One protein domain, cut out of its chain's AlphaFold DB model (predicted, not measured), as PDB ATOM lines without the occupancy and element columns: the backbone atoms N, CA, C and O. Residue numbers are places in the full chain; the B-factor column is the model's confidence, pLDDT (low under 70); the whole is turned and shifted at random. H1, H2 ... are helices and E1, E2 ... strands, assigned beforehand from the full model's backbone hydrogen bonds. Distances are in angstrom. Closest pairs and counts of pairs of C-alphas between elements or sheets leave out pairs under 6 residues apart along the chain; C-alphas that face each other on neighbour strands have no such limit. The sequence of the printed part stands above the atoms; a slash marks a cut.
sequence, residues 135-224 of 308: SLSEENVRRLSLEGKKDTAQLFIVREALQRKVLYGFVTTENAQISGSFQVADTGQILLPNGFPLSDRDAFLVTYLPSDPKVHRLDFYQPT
ATOM      1  N   SER A 135      52.272 -25.421 -39.581       78.94
ATOM      2  CA  SER A 135      52.880 -26.731 -39.330       78.94
ATOM      3  C   SER A 135      52.004 -27.558 -38.383       78.94
ATOM      4  O   SER A 135      51.840 -27.235 -37.204       78.94
ATOM      5  N   LEU A 136      51.407 -28.630 -38.907       79.19
ATOM      6  CA  LEU A 136      50.510 -29.489 -38.138       79.19
ATOM      7  C   LEU A 136      51.327 -30.523 -37.348       79.19
ATOM      8  O   LEU A 136      51.754 -31.537 -37.894       79.19
ATOM      9  N   SER A 137      51.540 -30.274 -36.055       84.75
ATOM     10  CA  SER A 137      52.081 -31.257 -35.109       84.75
ATOM     11  C   SER A 137      51.306 -31.205 -33.792       84.75
ATOM     12  O   SER A 137      50.806 -30.151 -33.401       84.75
ATOM     13  N   GLU A 138      51.189 -32.344 -33.105       84.38
ATOM     14  CA  GLU A 138      50.464 -32.432 -31.826       84.38
ATOM     15  C   GLU A 138      51.077 -31.507 -30.765       84.38
ATOM     16  O   GLU A 138      50.360 -30.843 -30.018       84.38
ATOM     17  N   GLU A 139      52.404 -31.379 -30.783       88.25
ATOM     18  CA  GLU A 139      53.131 -30.461 -29.913       88.25
ATOM     19  C   GLU A 139      52.803 -28.999 -30.228       88.25
ATOM     20  O   GLU A 139      52.469 -28.236 -29.325       88.25
ATOM     21  N   ASN A 140      52.802 -28.597 -31.503       89.25
ATOM     22  CA  ASN A 140      52.479 -27.220 -31.884       89.25
ATOM     23  C   ASN A 140      51.030 -26.858 -31.546       89.25
ATOM     24  O   ASN A 140      50.774 -25.751 -31.080       89.25
ATOM     25  N   VAL A 141      50.087 -27.790 -31.725       87.75
ATOM     26  CA  VAL A 141      48.684 -27.598 -31.319       87.75
ATOM     27  C   VAL A 141      48.591 -27.367 -29.811       87.75
ATOM     28  O   VAL A 141      47.959 -26.403 -29.373       87.75
ATOM     29  N   ARG A 142      49.263 -28.204 -29.011       89.69
ATOM     30  CA  ARG A 142      49.292 -28.062 -27.552       89.69
ATOM     31  C   ARG A 142      49.920 -26.736 -27.134       89.69
ATOM     32  O   ARG A 142      49.329 -26.010 -26.335       89.69
ATOM     33  N   ARG A 143      51.072 -26.379 -27.697       92.88
ATOM     34  CA  ARG A 143      51.754 -25.118 -27.389       92.88
ATOM     35  C   ARG A 143      50.902 -23.909 -27.762       92.88
ATOM     36  O   ARG A 143      50.772 -23.001 -26.951       92.88
ATOM     37  N   LEU A 144      50.243 -23.914 -28.923       92.00
ATOM     38  CA  LEU A 144      49.341 -22.829 -29.324       92.00
ATOM     39  C   LEU A 144      48.158 -22.671 -28.360       92.00
ATOM     40  O   LEU A 144      47.692 -21.554 -28.160       92.00
ATOM     41  N   SER A 145      47.688 -23.758 -27.741       90.75
ATOM     42  CA  SER A 145      46.610 -23.692 -26.745       90.75
ATOM     43  C   SER A 145      47.046 -23.113 -25.393       90.75
ATOM     44  O   SER A 145      46.233 -22.483 -24.721       90.75
ATOM     45  N   LEU A 146      48.313 -23.302 -25.003       93.06
ATOM     46  CA  LEU A 146      48.846 -22.889 -23.698       93.06
ATOM     47  C   LEU A 146      49.543 -21.521 -23.739       93.06
ATOM     48  O   LEU A 146      49.385 -20.717 -22.826       93.06
ATOM     49  N   GLU A 147      50.319 -21.270 -24.792       95.38
ATOM     50  CA  GLU A 147      51.227 -20.120 -24.931       95.38
ATOM     51  C   GLU A 147      50.792 -19.153 -26.044       95.38
ATOM     52  O   GLU A 147      51.396 -18.093 -26.220       95.38
ATOM     53  N   GLY A 148      49.788 -19.524 -26.842       93.94
ATOM     54  CA  GLY A 148      49.425 -18.800 -28.056       93.94
ATOM     55  C   GLY A 148      48.935 -17.378 -27.790       93.94
ATOM     56  O   GLY A 148      48.028 -17.149 -26.989       93.94
ATOM     57  N   LYS A 149      49.491 -16.416 -28.532       95.88
ATOM     58  CA  LYS A 149      48.957 -15.053 -28.625       95.88
ATOM     59  C   LYS A 149      48.005 -14.947 -29.805       95.88
ATOM     60  O   LYS A 149      48.189 -15.603 -30.827       95.88
ATOM     61  N   LYS A 150      46.977 -14.121 -29.639       95.69
ATOM     62  CA  LYS A 150      45.918 -13.903 -30.623       95.69
ATOM     63  C   LYS A 150      46.118 -12.564 -31.321       95.69
ATOM     64  O   LYS A 150      46.369 -11.572 -30.646       95.69
ATOM     65  N   ASP A 151      45.951 -12.554 -32.633       96.19
ATOM     66  CA  ASP A 151      45.901 -11.347 -33.460       96.19
ATOM     67  C   ASP A 151      45.008 -11.598 -34.686       96.19
ATOM     68  O   ASP A 151      44.285 -12.593 -34.742       96.19
ATOM     69  N   THR A 152      45.039 -10.717 -35.678       96.62
ATOM     70  CA  THR A 152      44.251 -10.800 -36.902       96.62
ATOM     71  C   THR A 152      45.164 -10.959 -38.110       96.62
ATOM     72  O   THR A 152      46.063 -10.147 -38.323       96.62
ATOM     73  N   ALA A 153      44.901 -11.964 -38.944       97.00
ATOM     74  CA  ALA A 153      45.524 -12.069 -40.257       97.00
ATOM     75  C   ALA A 153      44.563 -11.601 -41.346       97.00
ATOM     76  O   ALA A 153      43.375 -11.921 -41.315       97.00
ATOM     77  N   GLN A 154      45.101 -10.869 -42.315       97.00
ATOM     78  CA  GLN A 154      44.386 -10.422 -43.507       97.00
ATOM     79  C   GLN A 154      44.729 -11.322 -44.686       97.00
ATOM     80  O   GLN A 154      45.887 -11.718 -44.842       97.00
ATOM     81  N   LEU A 155      43.729 -11.634 -45.505       95.31
ATOM     82  CA  LEU A 155      43.849 -12.463 -46.696       95.31
ATOM     83  C   LEU A 155      43.782 -11.597 -47.954       95.31
ATOM     84  O   LEU A 155      42.977 -10.675 -48.055       95.31
ATOM     85  N   PHE A 156      44.610 -11.939 -48.934       92.69
ATOM     86  CA  PHE A 156      44.717 -11.257 -50.217       92.69
ATOM     87  C   PHE A 156      44.682 -12.283 -51.339       92.69
ATOM     88  O   PHE A 156      45.391 -13.293 -51.305       92.69
ATOM     89  N   ILE A 157      43.874 -12.013 -52.359       90.00
ATOM     90  CA  ILE A 157      43.797 -12.863 -53.546       90.00
ATOM     91  C   ILE A 157      44.806 -12.332 -54.565       90.00
ATOM     92  O   ILE A 157      44.667 -11.218 -55.063       90.00
ATOM     93  N   VAL A 158      45.808 -13.141 -54.905       88.56
ATOM     94  CA  VAL A 158      46.841 -12.797 -55.891       88.56
ATOM     95  C   VAL A 158      46.746 -13.741 -57.083       88.56
ATOM     96  O   VAL A 158      46.577 -14.950 -56.927       88.56
ATOM     97  N   ARG A 159      46.847 -13.191 -58.295       83.81
ATOM     98  CA  ARG A 159      46.880 -13.973 -59.534       83.81
ATOM     99  C   ARG A 159      48.299 -13.977 -60.085       83.81
ATOM    100  O   ARG A 159      48.808 -12.933 -60.477       83.81
ATOM    101  N   GLU A 160      48.922 -15.147 -60.125       81.50
ATOM    102  CA  GLU A 160      50.292 -15.332 -60.603       81.50
ATOM    103  C   GLU A 160      50.310 -16.466 -61.633       81.50
ATOM    104  O   GLU A 160      49.844 -17.564 -61.348       81.50
ATOM    105  N   ALA A 161      50.812 -16.200 -62.845       74.81
ATOM    106  CA  ALA A 161      50.979 -17.202 -63.909       74.81
ATOM    107  C   ALA A 161      49.739 -18.097 -64.158       74.81
ATOM    108  O   ALA A 161      49.853 -19.317 -64.229       74.81
ATOM    109  N   LEU A 162      48.550 -17.488 -64.286       70.94
ATOM    110  CA  LEU A 162      47.252 -18.170 -64.474       70.94
ATOM    111  C   LEU A 162      46.776 -19.027 -63.284       70.94
ATOM    112  O   LEU A 162      45.751 -19.686 -63.399       70.94
ATOM    113  N   GLN A 163      47.442 -18.973 -62.129       74.69
ATOM    114  CA  GLN A 163      46.971 -19.597 -60.892       74.69
ATOM    115  C   GLN A 163      46.559 -18.539 -59.866       74.69
ATOM    116  O   GLN A 163      47.209 -17.499 -59.709       74.69
ATOM    117  N   ARG A 164      45.454 -18.796 -59.159       82.81
ATOM    118  CA  ARG A 164      45.012 -17.971 -58.032       82.81
ATOM    119  C   ARG A 164      45.623 -18.515 -56.746       82.81
ATOM    120  O   ARG A 164      45.396 -19.662 -56.373       82.81
ATOM    121  N   LYS A 165      46.380 -17.665 -56.060       88.44
ATOM    122  CA  LYS A 165      46.939 -17.932 -54.736       88.44
ATOM    123  C   LYS A 165      46.270 -17.024 -53.726       88.44
ATOM    124  O   LYS A 165      45.999 -15.858 -54.013       88.44
ATOM    125  N   VAL A 166      46.043 -17.549 -52.532       90.88
ATOM    126  CA  VAL A 166      45.643 -16.725 -51.396       90.88
ATOM    127  C   VAL A 166      46.873 -16.515 -50.537       90.88
ATOM    128  O   VAL A 166      47.466 -17.474 -50.042       90.88
ATOM    129  N   LEU A 167      47.270 -15.255 -50.398       93.06
ATOM    130  CA  LEU A 167      48.271 -14.836 -49.432       93.06
ATOM    131  C   LEU A 167      47.556 -14.455 -48.145       93.06
ATOM    132  O   LEU A 167      46.478 -13.871 -48.184       93.06
ATOM    133  N   TYR A 168      48.167 -14.743 -47.007       94.81
ATOM    134  CA  TYR A 168      47.729 -14.188 -45.737       94.81
ATOM    135  C   TYR A 168      48.918 -13.588 -45.001       94.81
ATOM    136  O   TYR A 168      50.053 -14.044 -45.161       94.81
ATOM    137  N   GLY A 169      48.660 -12.569 -44.188       95.38
ATOM    138  CA  GLY A 169      49.693 -11.945 -43.375       95.38
ATOM    139  C   GLY A 169      49.152 -11.304 -42.106       95.38
ATOM    140  O   GLY A 169      48.005 -10.860 -42.062       95.38
ATOM    141  N   PHE A 170      49.991 -11.273 -41.076       96.25
ATOM    142  CA  PHE A 170      49.729 -10.618 -39.797       96.25
ATOM    143  C   PHE A 170      51.021 -10.021 -39.231       96.25
ATOM    144  O   PHE A 170      52.129 -10.374 -39.649       96.25
ATOM    145  N   VAL A 171      50.875  -9.102 -38.282       95.12
ATOM    146  CA  VAL A 171      51.991  -8.461 -37.581       95.12
ATOM    147  C   VAL A 171      51.957  -8.924 -36.133       95.12
ATOM    148  O   VAL A 171      50.897  -8.926 -35.527       95.12
ATOM    149  N   THR A 172      53.085  -9.360 -35.579       93.19
ATOM    150  CA  THR A 172      53.147  -9.770 -34.169       93.19
ATOM    151  C   THR A 172      53.199  -8.558 -33.240       93.19
ATOM    152  O   THR A 172      53.546  -7.453 -33.650       93.19
ATOM    153  N   THR A 173      52.991  -8.783 -31.938       89.69
ATOM    154  CA  THR A 173      53.215  -7.758 -30.898       89.69
ATOM    155  C   THR A 173      54.625  -7.154 -30.884       89.69
ATOM    156  O   THR A 173      54.831  -6.104 -30.291       89.69
ATOM    157  N   GLU A 174      55.602  -7.825 -31.496       89.50
ATOM    158  CA  GLU A 174      56.995  -7.368 -31.615       89.50
ATOM    159  C   GLU A 174      57.271  -6.723 -32.986       89.50
ATOM    160  O   GLU A 174      58.421  -6.550 -33.377       89.50
ATOM    161  N   ASN A 175      56.216  -6.377 -33.733       90.50
ATOM    162  CA  ASN A 175      56.262  -5.833 -35.093       90.50
ATOM    163  C   ASN A 175      56.911  -6.758 -36.139       90.50
ATOM    164  O   ASN A 175      57.304  -6.299 -37.212       90.50
ATOM    165  N   ALA A 176      56.994  -8.067 -35.879       91.62
ATOM    166  CA  ALA A 176      57.445  -9.021 -36.885       91.62
ATOM    167  C   ALA A 176      56.316  -9.296 -37.888       91.62
ATOM    168  O   ALA A 176      55.205  -9.652 -37.497       91.62
ATOM    169  N   GLN A 177      56.598  -9.153 -39.182       93.62
ATOM    170  CA  GLN A 177      55.647  -9.486 -40.241       93.62
ATOM    171  C   GLN A 177      55.739 -10.972 -40.580       93.62
ATOM    172  O   GLN A 177      56.793 -11.462 -40.985       93.62
ATOM    173  N   ILE A 178      54.623 -11.679 -40.439       95.50
ATOM    174  CA  ILE A 178      54.499 -13.086 -40.804       95.50
ATOM    175  C   ILE A 178      53.532 -13.184 -41.971       95.50
ATOM    176  O   ILE A 178      52.462 -12.581 -41.957       95.50
ATOM    177  N   SER A 179      53.917 -13.950 -42.986       93.62
ATOM    178  CA  SER A 179      53.070 -14.224 -44.139       93.62
ATOM    179  C   SER A 179      53.160 -15.685 -44.549       93.62
ATOM    180  O   SER A 179      54.135 -16.380 -44.253       93.62
ATOM    181  N   GLY A 180      52.120 -16.145 -45.228       90.75
ATOM    182  CA  GLY A 180      52.054 -17.465 -45.824       90.75
ATOM    183  C   GLY A 180      51.123 -17.465 -47.024       90.75
ATOM    184  O   GLY A 180      50.524 -16.446 -47.378       90.75
ATOM    185  N   SER A 181      51.020 -18.614 -47.683       90.38
ATOM    186  CA  SER A 181      50.147 -18.761 -48.841       90.38
ATOM    187  C   SER A 181      49.569 -20.162 -48.939       90.38
ATOM    188  O   SER A 181      50.154 -21.117 -48.426       90.38
ATOM    189  N   PHE A 182      48.433 -20.274 -49.615       87.12
ATOM    190  CA  PHE A 182      47.872 -21.550 -50.034       87.12
ATOM    191  C   PHE A 182      47.303 -21.448 -51.450       87.12
ATOM    192  O   PHE A 182      46.906 -20.379 -51.922       87.12
ATOM    193  N   GLN A 183      47.330 -22.582 -52.140       82.56
ATOM    194  CA  GLN A 183      46.855 -22.709 -53.513       82.56
ATOM    195  C   GLN A 183      45.344 -22.909 -53.521       82.56
ATOM    196  O   GLN A 183      44.811 -23.609 -52.658       82.56
ATOM    197  N   VAL A 184      44.666 -22.331 -54.511       82.00
ATOM    198  CA  VAL A 184      43.230 -22.527 -54.718       82.00
ATOM    199  C   VAL A 184      42.968 -22.895 -56.175       82.00
ATOM    200  O   VAL A 184      43.646 -22.406 -57.079       82.00
ATOM    201  N   ALA A 185      42.000 -23.782 -56.407       75.94
ATOM    202  CA  ALA A 185      41.576 -24.155 -57.751       75.94
ATOM    203  C   ALA A 185      41.015 -22.941 -58.518       75.94
ATOM    204  O   ALA A 185      40.318 -22.101 -57.948       75.94
ATOM    205  N   ASP A 186      41.282 -22.862 -59.825       70.44
ATOM    206  CA  ASP A 186      40.803 -21.770 -60.693       70.44
ATOM    207  C   ASP A 186      39.392 -22.045 -61.251       70.44
ATOM    208  O   ASP A 186      39.108 -21.828 -62.424       70.44
ATOM    209  N   THR A 187      38.498 -22.588 -60.420       67.75
ATOM    210  CA  THR A 187      37.151 -23.046 -60.816       67.75
ATOM    211  C   THR A 187      36.050 -22.008 -60.578       67.75
ATOM    212  O   THR A 187      34.876 -22.315 -60.764       67.75
ATOM    213  N   GLY A 188      36.394 -20.773 -60.188       77.38
ATOM    214  CA  GLY A 188      35.425 -19.694 -59.961       77.38
ATOM    215  C   GLY A 188      35.602 -18.987 -58.618       77.38
ATOM    216  O   GLY A 188      36.642 -18.378 -58.359       77.38
ATOM    217  N   GLN A 189      34.570 -18.984 -57.775       82.44
ATOM    218  CA  GLN A 189      34.614 -18.344 -56.459       82.44
ATOM    219  C   GLN A 189      35.472 -19.170 -55.487       82.44
ATOM    220  O   GLN A 189      35.335 -20.386 -55.410       82.44
ATOM    221  N   ILE A 190      36.380 -18.517 -54.754       88.25
ATOM    222  CA  ILE A 190      37.226 -19.198 -53.764       88.25
ATOM    223  C   ILE A 190      36.379 -19.446 -52.521       88.25
ATOM    224  O   ILE A 190      35.975 -18.483 -51.873       88.25
ATOM    225  N   LEU A 191      36.136 -20.711 -52.185       89.81
ATOM    226  CA  LEU A 191      35.464 -21.085 -50.944       89.81
ATOM    227  C   LEU A 191      36.490 -21.334 -49.842       89.81
ATOM    228  O   LEU A 191      37.478 -22.047 -50.024       89.81
ATOM    229  N   LEU A 192      36.249 -20.722 -48.690       89.88
ATOM    230  CA  LEU A 192      36.992 -20.979 -47.471       89.88
ATOM    231  C   LEU A 192      36.536 -22.299 -46.834       89.88
ATOM    232  O   LEU A 192      35.415 -22.747 -47.076       89.88
ATOM    233  N   PRO A 193      37.343 -22.904 -45.944       86.31
ATOM    234  CA  PRO A 193      36.957 -24.137 -45.257       86.31
ATOM    235  C   PRO A 193      35.695 -24.020 -44.387       86.31
ATOM    236  O   PRO A 193      35.108 -25.033 -44.025       86.31
ATOM    237  N   ASN A 194      35.262 -22.804 -44.046       87.94
ATOM    238  CA  ASN A 194      33.993 -22.529 -43.361       87.94
ATOM    239  C   ASN A 194      32.789 -22.428 -44.328       87.94
ATOM    240  O   ASN A 194      31.686 -22.152 -43.876       87.94
ATOM    241  N   GLY A 195      32.996 -22.626 -45.634       89.81
ATOM    242  CA  GLY A 195      31.971 -22.572 -46.674       89.81
ATOM    243  C   GLY A 195      31.616 -21.166 -47.171       89.81
ATOM    244  O   GLY A 195      30.762 -21.054 -48.045       89.81
ATOM    245  N   PHE A 196      32.257 -20.107 -46.662       94.00
ATOM    246  CA  PHE A 196      32.060 -18.737 -47.147       94.00
ATOM    247  C   PHE A 196      32.905 -18.444 -48.386       94.00
ATOM    248  O   PHE A 196      34.004 -18.988 -48.532       94.00
ATOM    249  N   PRO A 197      32.451 -17.533 -49.259       94.00
ATOM    250  CA  PRO A 197      33.302 -17.036 -50.318       94.00
ATOM    251  C   PRO A 197      34.364 -16.092 -49.753       94.00
ATOM    252  O   PRO A 197      34.042 -15.147 -49.035       94.00
ATOM    253  N   LEU A 198      35.620 -16.306 -50.127       93.56
ATOM    254  CA  LEU A 198      36.697 -15.382 -49.801       93.56
ATOM    255  C   LEU A 198      36.540 -14.083 -50.599       93.56
ATOM    256  O   LEU A 198      36.524 -14.096 -51.834       93.56
ATOM    257  N   SER A 199      36.497 -12.967 -49.884       92.25
ATOM    258  CA  SER A 199      36.577 -11.613 -50.425       92.25
ATOM    259  C   SER A 199      37.969 -11.015 -50.206       92.25
ATOM    260  O   SER A 199      38.746 -11.462 -49.360       92.25
ATOM    261  N   ASP A 200      38.315 -10.004 -51.006       86.94
ATOM    262  CA  ASP A 200      39.593  -9.311 -50.840       86.94
ATOM    263  C   ASP A 200      39.646  -8.604 -49.478       86.94
ATOM    264  O   ASP A 200      38.707  -7.896 -49.103       86.94
ATOM    265  N   ARG A 201      40.764  -8.778 -48.765       91.31
ATOM    266  CA  ARG A 201      41.022  -8.231 -47.421       91.31
ATOM    267  C   ARG A 201      40.133  -8.784 -46.311       91.31
ATOM    268  O   ARG A 201      40.040  -8.160 -45.249       91.31
ATOM    269  N   ASP A 202      39.530  -9.953 -46.510       96.25
ATOM    270  CA  ASP A 202      38.911 -10.660 -45.397       96.25
ATOM    271  C   ASP A 202      39.948 -10.943 -44.314       96.25
ATOM    272  O   ASP A 202      41.102 -11.279 -44.579       96.25
ATOM    273  N   ALA A 203      39.520 -10.775 -43.072       97.25
ATOM    274  CA  ALA A 203      40.385 -10.872 -41.917       97.25
ATOM    275  C   ALA A 203      39.812 -11.831 -40.871       97.25
ATOM    276  O   ALA A 203      38.612 -11.784 -40.560       97.25
ATOM    277  N   PHE A 204      40.681 -12.675 -40.321       96.88
ATOM    278  CA  PHE A 204      40.339 -13.747 -39.388       96.88
ATOM    279  C   PHE A 204      41.326 -13.803 -38.226       96.88
ATOM    280  O   PHE A 204      42.470 -13.355 -38.341       96.88
ATOM    281  N   LEU A 205      40.888 -14.381 -37.110       96.69
ATOM    282  CA  LEU A 205      41.744 -14.611 -35.959       96.69
ATOM    283  C   LEU A 205      42.918 -15.520 -36.335       96.69
ATOM    284  O   LEU A 205      42.738 -16.610 -36.874       96.69
ATOM    285  N   VAL A 206      44.122 -15.114 -35.955       96.12
ATOM    286  CA  VAL A 206      45.312 -15.956 -35.964       96.12
ATOM    287  C   VAL A 206      45.797 -16.155 -34.536       96.12
ATOM    288  O   VAL A 206      45.826 -15.230 -33.728       96.12
ATOM    289  N   THR A 207      46.158 -17.389 -34.200       95.94
ATOM    290  CA  THR A 207      46.864 -17.714 -32.957       95.94
ATOM    291  C   THR A 207      48.283 -18.129 -33.308       95.94
ATOM    292  O   THR A 207      48.451 -19.039 -34.116       95.94
ATOM    293  N   TYR A 208      49.293 -17.486 -32.729       95.81
ATOM    294  CA  TYR A 208      50.705 -17.749 -33.019       95.81
ATOM    295  C   TYR A 208      51.514 -17.954 -31.735       95.81
ATOM    296  O   TYR A 208      51.144 -17.454 -30.671       95.81
ATOM    297  N   LEU A 209      52.627 -18.688 -31.825       95.19
ATOM    298  CA  LEU A 209      53.556 -18.835 -30.704       95.19
ATOM    299  C   LEU A 209      54.452 -17.597 -30.585       95.19
ATOM    300  O   LEU A 209      55.145 -17.270 -31.546       95.19
ATOM    301  N   PRO A 210      54.522 -16.928 -29.420       93.31
ATOM    302  CA  PRO A 210      55.395 -15.766 -29.248       93.31
ATOM    303  C   PRO A 210      56.876 -16.096 -29.458       93.31
ATOM    304  O   PRO A 210      57.598 -15.301 -30.041       93.31
ATOM    305  N   SER A 211      57.311 -17.287 -29.029       93.38
ATOM    306  CA  SER A 211      58.697 -17.743 -29.184       93.38
ATOM    307  C   SER A 211      59.075 -18.081 -30.629       93.38
ATOM    308  O   SER A 211      60.252 -18.079 -30.967       93.38
ATOM    309  N   ASP A 212      58.092 -18.461 -31.453       93.44
ATOM    310  CA  ASP A 212      58.282 -18.805 -32.866       93.44
ATOM    311  C   ASP A 212      56.994 -18.517 -33.663       93.44
ATOM    312  O   ASP A 212      56.169 -19.413 -33.872       93.44
ATOM    313  N   PRO A 213      56.796 -17.270 -34.129       93.75
ATOM    314  CA  PRO A 213      55.565 -16.867 -34.814       93.75
ATOM    315  C   PRO A 213      55.311 -17.583 -36.149       93.75
ATOM    316  O   PRO A 213      54.204 -17.514 -36.694       93.75
ATOM    317  N   LYS A 214      56.307 -18.301 -36.690       92.56
ATOM    318  CA  LYS A 214      56.100 -19.175 -37.852       92.56
ATOM    319  C   LYS A 214      55.180 -20.338 -37.515       92.56
ATOM    320  O   LYS A 214      54.518 -20.837 -38.418       92.56
ATOM    321  N   VAL A 215      55.083 -20.739 -36.250       93.62
ATOM    322  CA  VAL A 215      54.074 -21.682 -35.769       93.62
ATOM    323  C   VAL A 215      52.806 -20.906 -35.425       93.62
ATOM    324  O   VAL A 215      52.730 -20.218 -34.406       93.62
ATOM    325  N   HIS A 216      51.802 -21.018 -36.291       94.69
ATOM    326  CA  HIS A 216      50.530 -20.330 -36.122       94.69
ATOM    327  C   HIS A 216      49.365 -21.103 -36.748       94.69
ATOM    328  O   HIS A 216      49.540 -22.020 -37.556       94.69
ATOM    329  N   ARG A 217      48.160 -20.701 -36.345       94.06
ATOM    330  CA  ARG A 217      46.875 -21.235 -36.786       94.06
ATOM    331  C   ARG A 217      45.937 -20.089 -37.140       94.06
ATOM    332  O   ARG A 217      45.624 -19.275 -36.272       94.06
ATOM    333  N   LEU A 218      45.461 -20.068 -38.378       94.25
ATOM    334  CA  LEU A 218      44.434 -19.150 -38.867       94.25
ATOM    335  C   LEU A 218      43.047 -19.780 -38.705       94.25
ATOM    336  O   LEU A 218      42.812 -20.851 -39.255       94.25
ATOM    337  N   ASP A 219      42.142 -19.143 -37.968       93.38
ATOM    338  CA  ASP A 219      40.815 -19.667 -37.632       93.38
ATOM    339  C   ASP A 219      39.712 -18.998 -38.470       93.38
ATOM    340  O   ASP A 219      39.312 -17.859 -38.217       93.38
ATOM    341  N   PHE A 220      39.183 -19.727 -39.458       93.19
ATOM    342  CA  PHE A 220      38.153 -19.214 -40.367       93.19
ATOM    343  C   PHE A 220      36.779 -19.040 -39.705       93.19
ATOM    344  O   PHE A 220      35.877 -18.450 -40.300       93.19
ATOM    345  N   TYR A 221      36.598 -19.532 -38.479       93.19
ATOM    346  CA  TYR A 221      35.343 -19.437 -37.736       93.19
ATOM    347  C   TYR A 221      35.288 -18.205 -36.828       93.19
ATOM    348  O   TYR A 221      34.243 -17.911 -36.242       93.19
ATOM    349  N   GLN A 222      36.391 -17.456 -36.748       94.56
ATOM    350  CA  GLN A 222      36.504 -16.217 -35.982       94.56
ATOM    351  C   GLN A 222      36.871 -15.037 -36.901       94.56
ATOM    352  O   GLN A 222      37.980 -14.501 -36.815       94.56
ATOM    353  N   PRO A 223      35.964 -14.632 -37.814       96.81
ATOM    354  CA  PRO A 223      36.161 -13.462 -38.661       96.81
ATOM    355  C   PRO A 223      36.133 -12.159 -37.853       96.81
ATOM    356  O   PRO A 223      35.504 -12.056 -36.798       96.81
ATOM    357  N   THR A 224      36.769 -11.118 -38.387       97.19
ATOM    358  CA  THR A 224      36.630  -9.761 -37.841       97.19
ATOM    359  C   THR A 224      35.239  -9.179 -38.097       97.19
ATOM    360  O   THR A 224      34.504  -9.615 -38.984       97.19
TER     361      THR A 224
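Overview. This is residues 135 to 224 of the 308 residues of an uncharacterized protein of Bacteroidetes bacterium (UniProt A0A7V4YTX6). One five-stranded sheet is curled like part of a barrel and folded back on itself, with E3 and E2 facing E4 and E5 across the hinge E1; the helix H1 packs across E4 and E5. The 90 printed residues run H1, E1, E2, E3, E4, E5, and the sheet's order is E3, E2, E1, E4, E5, antiparallel throughout. The class is mostly strand. The whole is compact, with a radius of gyration of the C-alphas of 13.7 A, yet elongated, spanning 39 by 25 by 24 A.

Along the chain. H1 covers residues 138 to 147, from C-alpha 138 at (50.464, -32.432, -31.826). E1, residues 149 to 160, is 32.0 A long; E2 is residues 163 to 171, 26.3 A, and E3 residues 177 to 184, 23.1 A. E4 is residues 203 to 209. E5, residues 212 to 223, bends by 88 degrees at residue 220 and ends at C-alpha 223, (36.161, -13.462, -38.661).

Arrangement. E1, E2 and E3 form a meander, each strand the antiparallel neighbour of the one before; E4, beside E1, completes a Greek key. E1 pairs staggered: residues 149 to 154 with E4, N 151 and O 206 at 2.9 A, and 154 to 160 with E2, N 156 and O 167 at 2.8 A. In the hairpin E2 and E3, N 168 and O 180 are 2.9 A apart; in the hairpin E4 and E5, N 217 and O 207 are 2.8 A apart. The closest C-alphas of the edge strands E3 and E5, Ile 178 and Lys 214, are 7.0 A apart. H1 is on the sheet at a height of 8.5 A, over E5 and only just over E4, with 3 C-alphas falling on E4; it runs across the strands, at 79 degrees to E5 on the local plane. Every O i to N i+4 pair of H1 is within hydrogen-bond range.

Size, cuts and confidence. The farthest C-alphas, Leu 146 and Leu 162, are 41.1 A apart. The printed part has no cut. The link from E3 to E4, residues 185 to 202, is long. Residue 187 is under 70 in pLDDT; the mean of the printed part is 90.2.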